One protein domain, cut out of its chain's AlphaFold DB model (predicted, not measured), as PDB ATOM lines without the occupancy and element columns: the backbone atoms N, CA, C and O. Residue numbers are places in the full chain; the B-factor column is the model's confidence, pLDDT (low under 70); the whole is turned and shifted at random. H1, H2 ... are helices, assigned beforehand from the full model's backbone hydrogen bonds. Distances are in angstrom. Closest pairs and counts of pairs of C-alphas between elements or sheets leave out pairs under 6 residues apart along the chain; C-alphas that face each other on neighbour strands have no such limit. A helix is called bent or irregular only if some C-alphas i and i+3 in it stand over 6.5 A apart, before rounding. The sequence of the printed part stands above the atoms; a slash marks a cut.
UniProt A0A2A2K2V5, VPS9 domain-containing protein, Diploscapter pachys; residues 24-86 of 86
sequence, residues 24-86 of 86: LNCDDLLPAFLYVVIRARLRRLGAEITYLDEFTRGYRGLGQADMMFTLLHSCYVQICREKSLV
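This is residues 24 to 86 of the 86 residues of the protein "VPS9 domain-containing protein" of Diploscapter pachys (UniProt A0A2A2K2V5). One long helix, H3, makes the long axis, and two shorter helices meet it near its middle: H1 crosses it steeply, while H2 and H3 form a loose helical hairpin that is in contact near the beginning of H2 and spreads toward the loop joining the two. That loop, within residues 57 to 65, sticks out at one end of the long axis, and the last stretch, residues 81 to 86, of which 81 to 84 belong to H3, sticks out at the other. The printed part has 63 residues with three named helices in the order H1, H2, H3 and no named strand, and its class is all helix. It is only just compact, close to loose, with a radius of gyration of the C-alphas of 12.5 A, and the C-alphas span 38 by 29 by 19 A.

Start at Leu 24, the first printed residue, and go two residues on to C-alpha 26 at (-32.440, -2.901, -27.981), where H1 begins. H1 holds residues 26 to 40 and is 20.0 A long from first to last C-alpha. It is irregular, but only just: C-alphas 28 and 31 are 6.7 A apart. After a tight link of 4 residues, find C-alpha 45 at (-29.428, -22.753, -21.615); from there H2 runs through residues 45 to 56, 16.3 A long. A short link of 7 residues then brings you to H3, residues 64 to 84, 30.4 A long, which ends at C-alpha 84 at (-28.733, -16.139, -7.166).

Look first at Leu 34 and Cys 75, whose C-alphas, 5.3 A apart, are the closest of H1 and H3. These two helices touch, and H3 does so with residues 71 to 75 alone. Their lines stand at a steep tilt of 64 degrees, and they run the same way. Next find Ile 49 and His 73, whose C-alphas, 7.0 A apart, are the closest of H2 and H3. H2 and H3 touch with 4 pairs of C-alphas within 8 A, H2 with residues 45 to 49 alone and H3 with residues 72 to 76 alone. They are a hairpin, at a shallow tilt of 29 degrees, opposite ways. H1 and H2 are apart, although they follow each other in the chain. In H2 and H3 every O i to N i+4 pair is within hydrogen-bond range; in H1, 9 of 11 are.

The two C-alphas farthest apart are those of Gly 61 and Val 86, at 38.1 A. Residues 39 to 44 stand free too, of which 39 and 40 belong to H1. The printed part has no cut, neither link is long, and it ends at Val 86, the chain's last residue. The mean pLDDT of the printed part is 88.8, and you will find values under 70 at residues 85 to 86.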
ATOM      1  N   LEU A  24     -38.018  -0.553 -33.268       75.25
ATOM      2  CA  LEU A  24     -37.689  -1.009 -31.919       75.25
ATOM      3  C   LEU A  24     -36.174  -0.948 -31.721       75.25
ATOM      4  O   LEU A  24     -35.415  -1.445 -32.555       75.25
ATOM      5  N   ASN A  25     -35.735  -0.351 -30.615       83.06
ATOM      6  CA  ASN A  25     -34.331  -0.395 -30.215       83.06
ATOM      7  C   ASN A  25     -34.061  -1.606 -29.293       83.06
ATOM      8  O   ASN A  25     -34.963  -2.377 -28.963       83.06
ATOM      9  N   CYS A  26     -32.804  -1.805 -28.886       83.88
ATOM     10  CA  CYS A  26     -32.440  -2.901 -27.981       83.88
ATOM     11  C   CYS A  26     -33.134  -2.820 -26.620       83.88
ATOM     12  O   CYS A  26     -33.446  -3.864 -26.053       83.88
ATOM     13  N   ASP A  27     -33.357  -1.614 -26.100       85.19
ATOM     14  CA  ASP A  27     -33.965  -1.406 -24.785       85.19
ATOM     15  C   ASP A  27     -35.459  -1.748 -24.806       85.19
ATOM     16  O   ASP A  27     -35.981  -2.294 -23.836       85.19
ATOM     17  N   ASP A  28     -36.127  -1.515 -25.940       82.94
ATOM     18  CA  ASP A  28     -37.467  -2.024 -26.206       82.94
ATOM     19  C   ASP A  28     -37.420  -3.558 -26.346       82.94
ATOM     20  O   ASP A  28     -38.189  -4.280 -25.722       82.94
ATOM     21  N   LEU A  29     -36.506  -4.107 -27.149       83.81
ATOM     22  CA  LEU A  29     -36.526  -5.533 -27.490       83.81
ATOM     23  C   LEU A  29     -36.119  -6.458 -26.329       83.81
ATOM     24  O   LEU A  29     -36.673  -7.552 -26.189       83.81
ATOM     25  N   LEU A  30     -35.149  -6.060 -25.505       90.00
ATOM     26  CA  LEU A  30     -34.521  -6.932 -24.510       90.00
ATOM     27  C   LEU A  30     -35.505  -7.456 -23.440       90.00
ATOM     28  O   LEU A  30     -35.476  -8.661 -23.180       90.00
ATOM     29  N   PRO A  31     -36.409  -6.646 -22.851       89.25
ATOM     30  CA  PRO A  31     -37.416  -7.142 -21.909       89.25
ATOM     31  C   PRO A  31     -38.375  -8.163 -22.532       89.25
ATOM     32  O   PRO A  31     -38.671  -9.195 -21.923       89.25
ATOM     33  N   ALA A  32     -38.832  -7.914 -23.765       87.44
ATOM     34  CA  ALA A  32     -39.690  -8.850 -24.491       87.44
ATOM     35  C   ALA A  32     -38.945 -10.160 -24.792       87.44
ATOM     36  O   ALA A  32     -39.484 -11.254 -24.609       87.44
ATOM     37  N   PHE A  33     -37.676 -10.059 -25.185       91.50
ATOM     38  CA  PHE A  33     -36.829 -11.216 -25.443       91.50
ATOM     39  C   PHE A  33     -36.578 -12.038 -24.171       91.50
ATOM     40  O   PHE A  33     -36.728 -13.261 -24.188       91.50
ATOM     41  N   LEU A  34     -36.304 -11.381 -23.040       93.31
ATOM     42  CA  LEU A  34     -36.156 -12.020 -21.732       93.31
ATOM     43  C   LEU A  34     -37.418 -12.800 -21.338       93.31
ATOM     44  O   LEU A  34     -37.322 -13.962 -20.934       93.31
ATOM     45  N   TYR A  35     -38.599 -12.197 -21.513       91.50
ATOM     46  CA  TYR A  35     -39.879 -12.861 -21.264       91.50
ATOM     47  C   TYR A  35     -40.017 -14.151 -22.084       91.50
ATOM     48  O   TYR A  35     -40.346 -15.210 -21.536       91.50
ATOM     49  N   VAL A  36     -39.716 -14.089 -23.386       94.00
ATOM     50  CA  VAL A  36     -39.772 -15.254 -24.280       94.00
ATOM     51  C   VAL A  36     -38.788 -16.336 -23.840       94.00
ATOM     52  O   VAL A  36     -39.190 -17.490 -23.709       94.00
ATOM     53  N   VAL A  37     -37.530 -15.990 -23.549       95.06
ATOM     54  CA  VAL A  37     -36.494 -16.951 -23.123       95.06
ATOM     55  C   VAL A  37     -36.910 -17.696 -21.849       95.06
ATOM     56  O   VAL A  37     -36.782 -18.922 -21.778       95.06
ATOM     57  N   ILE A  38     -37.470 -16.986 -20.863       93.06
ATOM     58  CA  ILE A  38     -37.974 -17.588 -19.618       93.06
ATOM     59  C   ILE A  38     -39.126 -18.559 -19.914       93.06
ATOM     60  O   ILE A  38     -39.139 -19.693 -19.424       93.06
ATOM     61  N   ARG A  39     -40.098 -18.138 -20.733       93.06
ATOM     62  CA  ARG A  39     -41.302 -18.928 -21.048       93.06
ATOM     63  C   ARG A  39     -41.016 -20.108 -21.976       93.06
ATOM     64  O   ARG A  39     -41.699 -21.125 -21.865       93.06
ATOM     65  N   ALA A  40     -39.988 -20.013 -22.816       94.75
ATOM     66  CA  ALA A  40     -39.531 -21.086 -23.692       94.75
ATOM     67  C   ALA A  40     -38.925 -22.270 -22.923       94.75
ATOM     68  O   ALA A  40     -38.859 -23.375 -23.460       94.75
ATOM     69  N   ARG A  41     -38.508 -22.071 -21.659       92.94
ATOM     70  CA  ARG A  41     -37.956 -23.127 -20.788       92.94
ATOM     71  C   ARG A  41     -36.808 -23.900 -21.452       92.94
ATOM     72  O   ARG A  41     -36.749 -25.130 -21.381       92.94
ATOM     73  N   LEU A  42     -35.896 -23.170 -22.097       93.12
ATOM     74  CA  LEU A  42     -34.729 -23.742 -22.766       93.12
ATOM     75  C   LEU A  42     -33.905 -24.568 -21.768       93.12
ATOM     76  O   LEU A  42     -33.425 -24.065 -20.747       93.12
ATOM     77  N   ARG A  43     -33.776 -25.869 -22.038       92.88
ATOM     78  CA  ARG A  43     -33.042 -26.790 -21.164       92.88
ATOM     79  C   ARG A  43     -31.554 -26.511 -21.298       92.88
ATOM     80  O   ARG A  43     -31.072 -26.338 -22.406       92.88
ATOM     81  N   ARG A  44     -30.831 -26.515 -20.174       94.25
ATOM     82  CA  ARG A  44     -29.368 -26.326 -20.147       94.25
ATOM     83  C   ARG A  44     -28.903 -25.080 -20.921       94.25
ATOM     84  O   ARG A  44     -27.839 -25.106 -21.522       94.25
ATOM     85  N   LEU A  45     -29.670 -23.986 -20.854       94.69
ATOM     86  CA  LEU A  45     -29.428 -22.753 -21.615       94.69
ATOM     87  C   LEU A  45     -27.964 -22.273 -21.585       94.69
ATOM     88  O   LEU A  45     -27.433 -21.902 -22.622       94.69
ATOM     89  N   GLY A  46     -27.293 -22.335 -20.431       95.00
ATOM     90  CA  GLY A  46     -25.876 -21.966 -20.332       95.00
ATOM     91  C   GLY A  46     -24.953 -22.831 -21.198       95.00
ATOM     92  O   GLY A  46     -24.064 -22.298 -21.847       95.00
ATOM     93  N   ALA A  47     -25.194 -24.145 -21.264       96.56
ATOM     94  CA  ALA A  47     -24.407 -25.052 -22.099       96.56
ATOM     95  C   ALA A  47     -24.651 -24.806 -23.595       96.56
ATOM     96  O   ALA A  47     -23.699 -24.822 -24.368       96.56
ATOM     97  N   GLU A  48     -25.896 -24.529 -23.991       96.31
ATOM     98  CA  GLU A  48     -26.237 -24.179 -25.378       96.31
ATOM     99  C   GLU A  48     -25.577 -22.858 -25.805       96.31
ATOM    100  O   GLU A  48     -25.034 -22.762 -26.902       96.31
ATOM    101  N   ILE A  49     -25.559 -21.849 -24.923       95.75
ATOM    102  CA  ILE A  49     -24.871 -20.573 -25.177       95.75
ATOM    103  C   ILE A  49     -23.366 -20.790 -25.319       95.75
ATOM    104  O   ILE A  49     -22.776 -20.286 -26.269       95.75
ATOM    105  N   THR A  50     -22.744 -21.553 -24.415       95.69
ATOM    106  CA  THR A  50     -21.320 -21.884 -24.535       95.69
ATOM    107  C   THR A  50     -21.046 -22.602 -25.850       95.69
ATOM    108  O   THR A  50     -20.167 -22.169 -26.580       95.69
ATOM    109  N   TYR A  51     -21.827 -23.632 -26.190       95.00
ATOM    110  CA  TYR A  51     -21.679 -24.375 -27.441       95.00
ATOM    111  C   TYR A  51     -21.748 -23.463 -28.673       95.00
ATOM    112  O   TYR A  51     -20.896 -23.560 -29.555       95.00
ATOM    113  N   LEU A  52     -22.725 -22.554 -28.720       92.31
ATOM    114  CA  LEU A  52     -22.861 -21.586 -29.806       92.31
ATOM    115  C   LEU A  52     -21.675 -20.620 -29.873       92.31
ATOM    116  O   LEU A  52     -21.181 -20.370 -30.969       92.31
ATOM    117  N   ASP A  53     -21.184 -20.113 -28.740       91.56
ATOM    118  CA  ASP A  53     -19.979 -19.277 -28.713       91.56
ATOM    119  C   ASP A  53     -18.796 -20.032 -29.335       91.56
ATOM    120  O   ASP A  53     -18.159 -19.537 -30.260       91.56
ATOM    121  N   GLU A  54     -18.556 -21.282 -28.930       92.88
ATOM    122  CA  GLU A  54     -17.442 -22.068 -29.473       92.88
ATOM    123  C   GLU A  54     -17.601 -22.373 -30.960       92.88
ATOM    124  O   GLU A  54     -16.636 -22.272 -31.719       92.88
ATOM    125  N   PHE A  55     -18.819 -22.720 -31.377       90.00
ATOM    126  CA  PHE A  55     -19.148 -23.018 -32.765       90.00
ATOM    127  C   PHE A  55     -18.959 -21.789 -33.660       90.00
ATOM    128  O   PHE A  55     -18.479 -21.898 -34.788       90.00
ATOM    129  N   THR A  56     -19.302 -20.605 -33.150       86.19
ATOM    130  CA  THR A  56     -19.280 -19.353 -33.913       86.19
ATOM    131  C   THR A  56     -17.928 -18.634 -33.910       86.19
ATOM    132  O   THR A  56     -17.741 -17.751 -34.739       86.19
ATOM    133  N   ARG A  57     -16.936 -19.037 -33.094       82.88
ATOM    134  CA  ARG A  57     -15.607 -18.375 -32.981       82.88
ATOM    135  C   ARG A  57     -14.867 -18.135 -34.309       82.88
ATOM    136  O   ARG A  57     -14.033 -17.232 -34.384       82.88
ATOM    137  N   GLY A  58     -15.134 -18.931 -35.346       80.44
ATOM    138  CA  GLY A  58     -14.552 -18.767 -36.688       80.44
ATOM    139  C   GLY A  58     -15.363 -17.891 -37.650       80.44
ATOM    140  O   GLY A  58     -14.861 -17.509 -38.706       80.44
ATOM    141  N   TYR A  59     -16.602 -17.561 -37.300       80.88
ATOM    142  CA  TYR A  59     -17.534 -16.812 -38.130       80.88
ATOM    143  C   TYR A  59     -17.511 -15.343 -37.699       80.88
ATOM    144  O   TYR A  59     -17.728 -15.019 -36.537       80.88
ATOM    145  N   ARG A  60     -17.205 -14.434 -38.629       75.38
ATOM    146  CA  ARG A  60     -17.174 -12.987 -38.369       75.38
ATOM    147  C   ARG A  60     -18.249 -12.283 -39.182       75.38
ATOM    148  O   ARG A  60     -18.430 -12.607 -40.352       75.38
ATOM    149  N   GLY A  61     -18.884 -11.275 -38.583       79.56
ATOM    150  CA  GLY A  61     -19.804 -10.377 -39.281       79.56
ATOM    151  C   GLY A  61     -21.122 -11.039 -39.673       79.56
ATOM    152  O   GLY A  61     -21.605 -10.815 -40.780       79.56
ATOM    153  N   LEU A  62     -21.708 -11.842 -38.779       84.06
ATOM    154  CA  LEU A  62     -23.037 -12.427 -38.989       84.06
ATOM    155  C   LEU A  62     -24.160 -11.389 -38.795       84.06
ATOM    156  O   LEU A  62     -25.340 -11.685 -38.997       84.06
ATOM    157  N   GLY A  63     -23.803 -10.159 -38.416       88.38
ATOM    158  CA  GLY A  63     -24.685  -9.001 -38.425       88.38
ATOM    159  C   GLY A  63     -25.754  -9.128 -37.351       88.38
ATOM    160  O   GLY A  63     -25.454  -9.114 -36.159       88.38
ATOM    161  N   GLN A  64     -27.012  -9.274 -37.761       87.88
ATOM    162  CA  GLN A  64     -28.124  -9.402 -36.817       87.88
ATOM    163  C   GLN A  64     -27.984 -10.636 -35.913       87.88
ATOM    164  O   GLN A  64     -28.400 -10.587 -34.759       87.88
ATOM    165  N   ALA A  65     -27.365 -11.722 -36.385       89.19
ATOM    166  CA  ALA A  65     -27.164 -12.901 -35.546       89.19
ATOM    167  C   ALA A  65     -26.210 -12.621 -34.371       89.19
ATOM    168  O   ALA A  65     -26.484 -13.071 -33.261       89.19
ATOM    169  N   ASP A  66     -25.163 -11.812 -34.577       89.50
ATOM    170  CA  ASP A  66     -24.236 -11.402 -33.509       89.50
ATOM    171  C   ASP A  66     -24.976 -10.585 -32.433       89.50
ATOM    172  O   ASP A  66     -24.811 -10.787 -31.225       89.50
ATOM    173  N   MET A  67     -25.869  -9.695 -32.880       90.44
ATOM    174  CA  MET A  67     -26.734  -8.899 -32.010       90.44
ATOM    175  C   MET A  67     -27.710  -9.783 -31.223       90.44
ATOM    176  O   MET A  67     -27.821  -9.654 -30.004       90.44
ATOM    177  N   MET A  68     -28.397 -10.712 -31.891       91.62
ATOM    178  CA  MET A  68     -29.346 -11.627 -31.247       91.62
ATOM    179  C   MET A  68     -28.653 -12.560 -30.249       91.62
ATOM    180  O   MET A  68     -29.193 -12.808 -29.171       91.62
ATOM    181  N   PHE A  69     -27.449 -13.038 -30.569       93.38
ATOM    182  CA  PHE A  69     -26.656 -13.851 -29.653       93.38
ATOM    183  C   PHE A  69     -26.242 -13.055 -28.408       93.38
ATOM    184  O   PHE A  69     -26.371 -13.542 -27.284       93.38
ATOM    185  N   THR A  70     -25.860 -11.787 -28.587       92.94
ATOM    186  CA  THR A  70     -25.576 -10.861 -27.478       92.94
ATOM    187  C   THR A  70     -26.802 -10.634 -26.584       92.94
ATOM    188  O   THR A  70     -26.685 -10.656 -25.352       92.94
ATOM    189  N   LEU A  71     -27.991 -10.458 -27.173       94.75
ATOM    190  CA  LEU A  71     -29.248 -10.341 -26.421       94.75
ATOM    191  C   LEU A  71     -29.541 -11.623 -25.628       94.75
ATOM    192  O   LEU A  71     -29.868 -11.548 -24.444       94.75
ATOM    193  N   LEU A  72     -29.350 -12.800 -26.233       95.44
ATOM    194  CA  LEU A  72     -29.542 -14.092 -25.566       95.44
ATOM    195  C   LEU A  72     -28.593 -14.277 -24.380       95.44
ATOM    196  O   LEU A  72     -29.030 -14.669 -23.294       95.44
ATOM    197  N   HIS A  73     -27.314 -13.946 -24.561       95.25
ATOM    198  CA  HIS A  73     -26.323 -13.980 -23.491       95.25
ATOM    199  C   HIS A  73     -26.688 -13.013 -22.352       95.25
ATOM    200  O   HIS A  73     -26.614 -13.375 -21.176       95.25
ATOM    201  N   SER A  74     -27.147 -11.803 -22.682       95.19
ATOM    202  CA  SER A  74     -27.584 -10.810 -21.691       95.19
ATOM    203  C   SER A  74     -28.781 -11.307 -20.878       95.19
ATOM    204  O   SER A  74     -28.767 -11.224 -19.647       95.19
ATOM    205  N   CYS A  75     -29.780 -11.905 -21.536       95.25
ATOM    206  CA  CYS A  75     -30.911 -12.529 -20.853       95.25
ATOM    207  C   CYS A  75     -30.461 -13.654 -19.914       95.25
ATOM    208  O   CYS A  75     -30.935 -13.728 -18.782       95.25
ATOM    209  N   TYR A  76     -29.534 -14.513 -20.347       96.19
ATOM    210  CA  TYR A  76     -29.008 -15.585 -19.501       96.19
ATOM    211  C   TYR A  76     -28.334 -15.044 -18.234       96.19
ATOM    212  O   TYR A  76     -28.653 -15.497 -17.134       96.19
ATOM    213  N   VAL A  77     -27.471 -14.030 -18.367       95.19
ATOM    214  CA  VAL A  77     -26.826 -13.371 -17.218       95.19
ATOM    215  C   VAL A  77     -27.866 -12.777 -16.267       95.19
ATOM    216  O   VAL A  77     -27.742 -12.958 -15.055       95.19
ATOM    217  N   GLN A  78     -28.904 -12.117 -16.789       94.31
ATOM    218  CA  GLN A  78     -29.978 -11.548 -15.972       94.31
ATOM    219  C   GLN A  78     -30.746 -12.631 -15.200       94.31
ATOM    220  O   GLN A  78     -30.901 -12.523 -13.985       94.31
ATOM    221  N   ILE A  79     -31.142 -13.719 -15.869       94.12
ATOM    222  CA  ILE A  79     -31.828 -14.859 -15.237       94.12
ATOM    223  C   ILE A  79     -30.962 -15.470 -14.128       94.12
ATOM    224  O   ILE A  79     -31.470 -15.819 -13.063       94.12
ATOM    225  N   CYS A  80     -29.657 -15.627 -14.362       92.69
ATOM    226  CA  CYS A  80     -28.730 -16.145 -13.357       92.69
ATOM    227  C   CYS A  80     -28.606 -15.209 -12.152       92.69
ATOM    228  O   CYS A  80     -28.624 -15.689 -11.022       92.69
ATOM    229  N   ARG A  81     -28.512 -13.892 -12.374       93.69
ATOM    230  CA  ARG A  81     -28.459 -12.902 -11.289       93.69
ATOM    231  C   ARG A  81     -29.701 -12.966 -10.410       93.69
ATOM    232  O   ARG A  81     -29.559 -13.033  -9.198       93.69
ATOM    233  N   GLU A  82     -30.891 -13.006 -11.004       89.75
ATOM    234  CA  GLU A  82     -32.146 -13.080 -10.246       89.75
ATOM    235  C   GLU A  82     -32.286 -14.394  -9.472       89.75
ATOM    236  O   GLU A  82     -32.736 -14.380  -8.332       89.75
ATOM    237  N   LYS A  83     -31.837 -15.525 -10.034       80.00
ATOM    238  CA  LYS A  83     -31.834 -16.818  -9.328       80.00
ATOM    239  C   LYS A  83     -30.857 -16.880  -8.162       80.00
ATOM    240  O   LYS A  83     -31.133 -17.590  -7.210       80.00
ATOM    241  N   SER A  84     -29.720 -16.193  -8.252       71.25
ATOM    242  CA  SER A  84     -28.733 -16.139  -7.166       71.25
ATOM    243  C   SER A  84     -29.139 -15.198  -6.026       71.25
ATOM    244  O   SER A  84     -28.482 -15.193  -4.990       71.25
ATOM    245  N   LEU A  85     -30.173 -14.373  -6.228       58.22
ATOM    246  CA  LEU A  85     -30.735 -13.461  -5.225       58.22
ATOM    247  C   LEU A  85     -31.925 -14.068  -4.458       58.22
ATOM    248  O   LEU A  85     -32.487 -13.392  -3.595       58.22
ATOM    249  N   VAL A  86     -32.300 -15.312  -4.770       46.25
ATOM    250  CA  VAL A  86     -33.322 -16.120  -4.081       46.25
ATOM    251  C   VAL A  86     -32.630 -17.247  -3.327       46.25
ATOM    252  O   VAL A  86     -33.054 -17.520  -2.183       46.25
TER     253      VAL A  86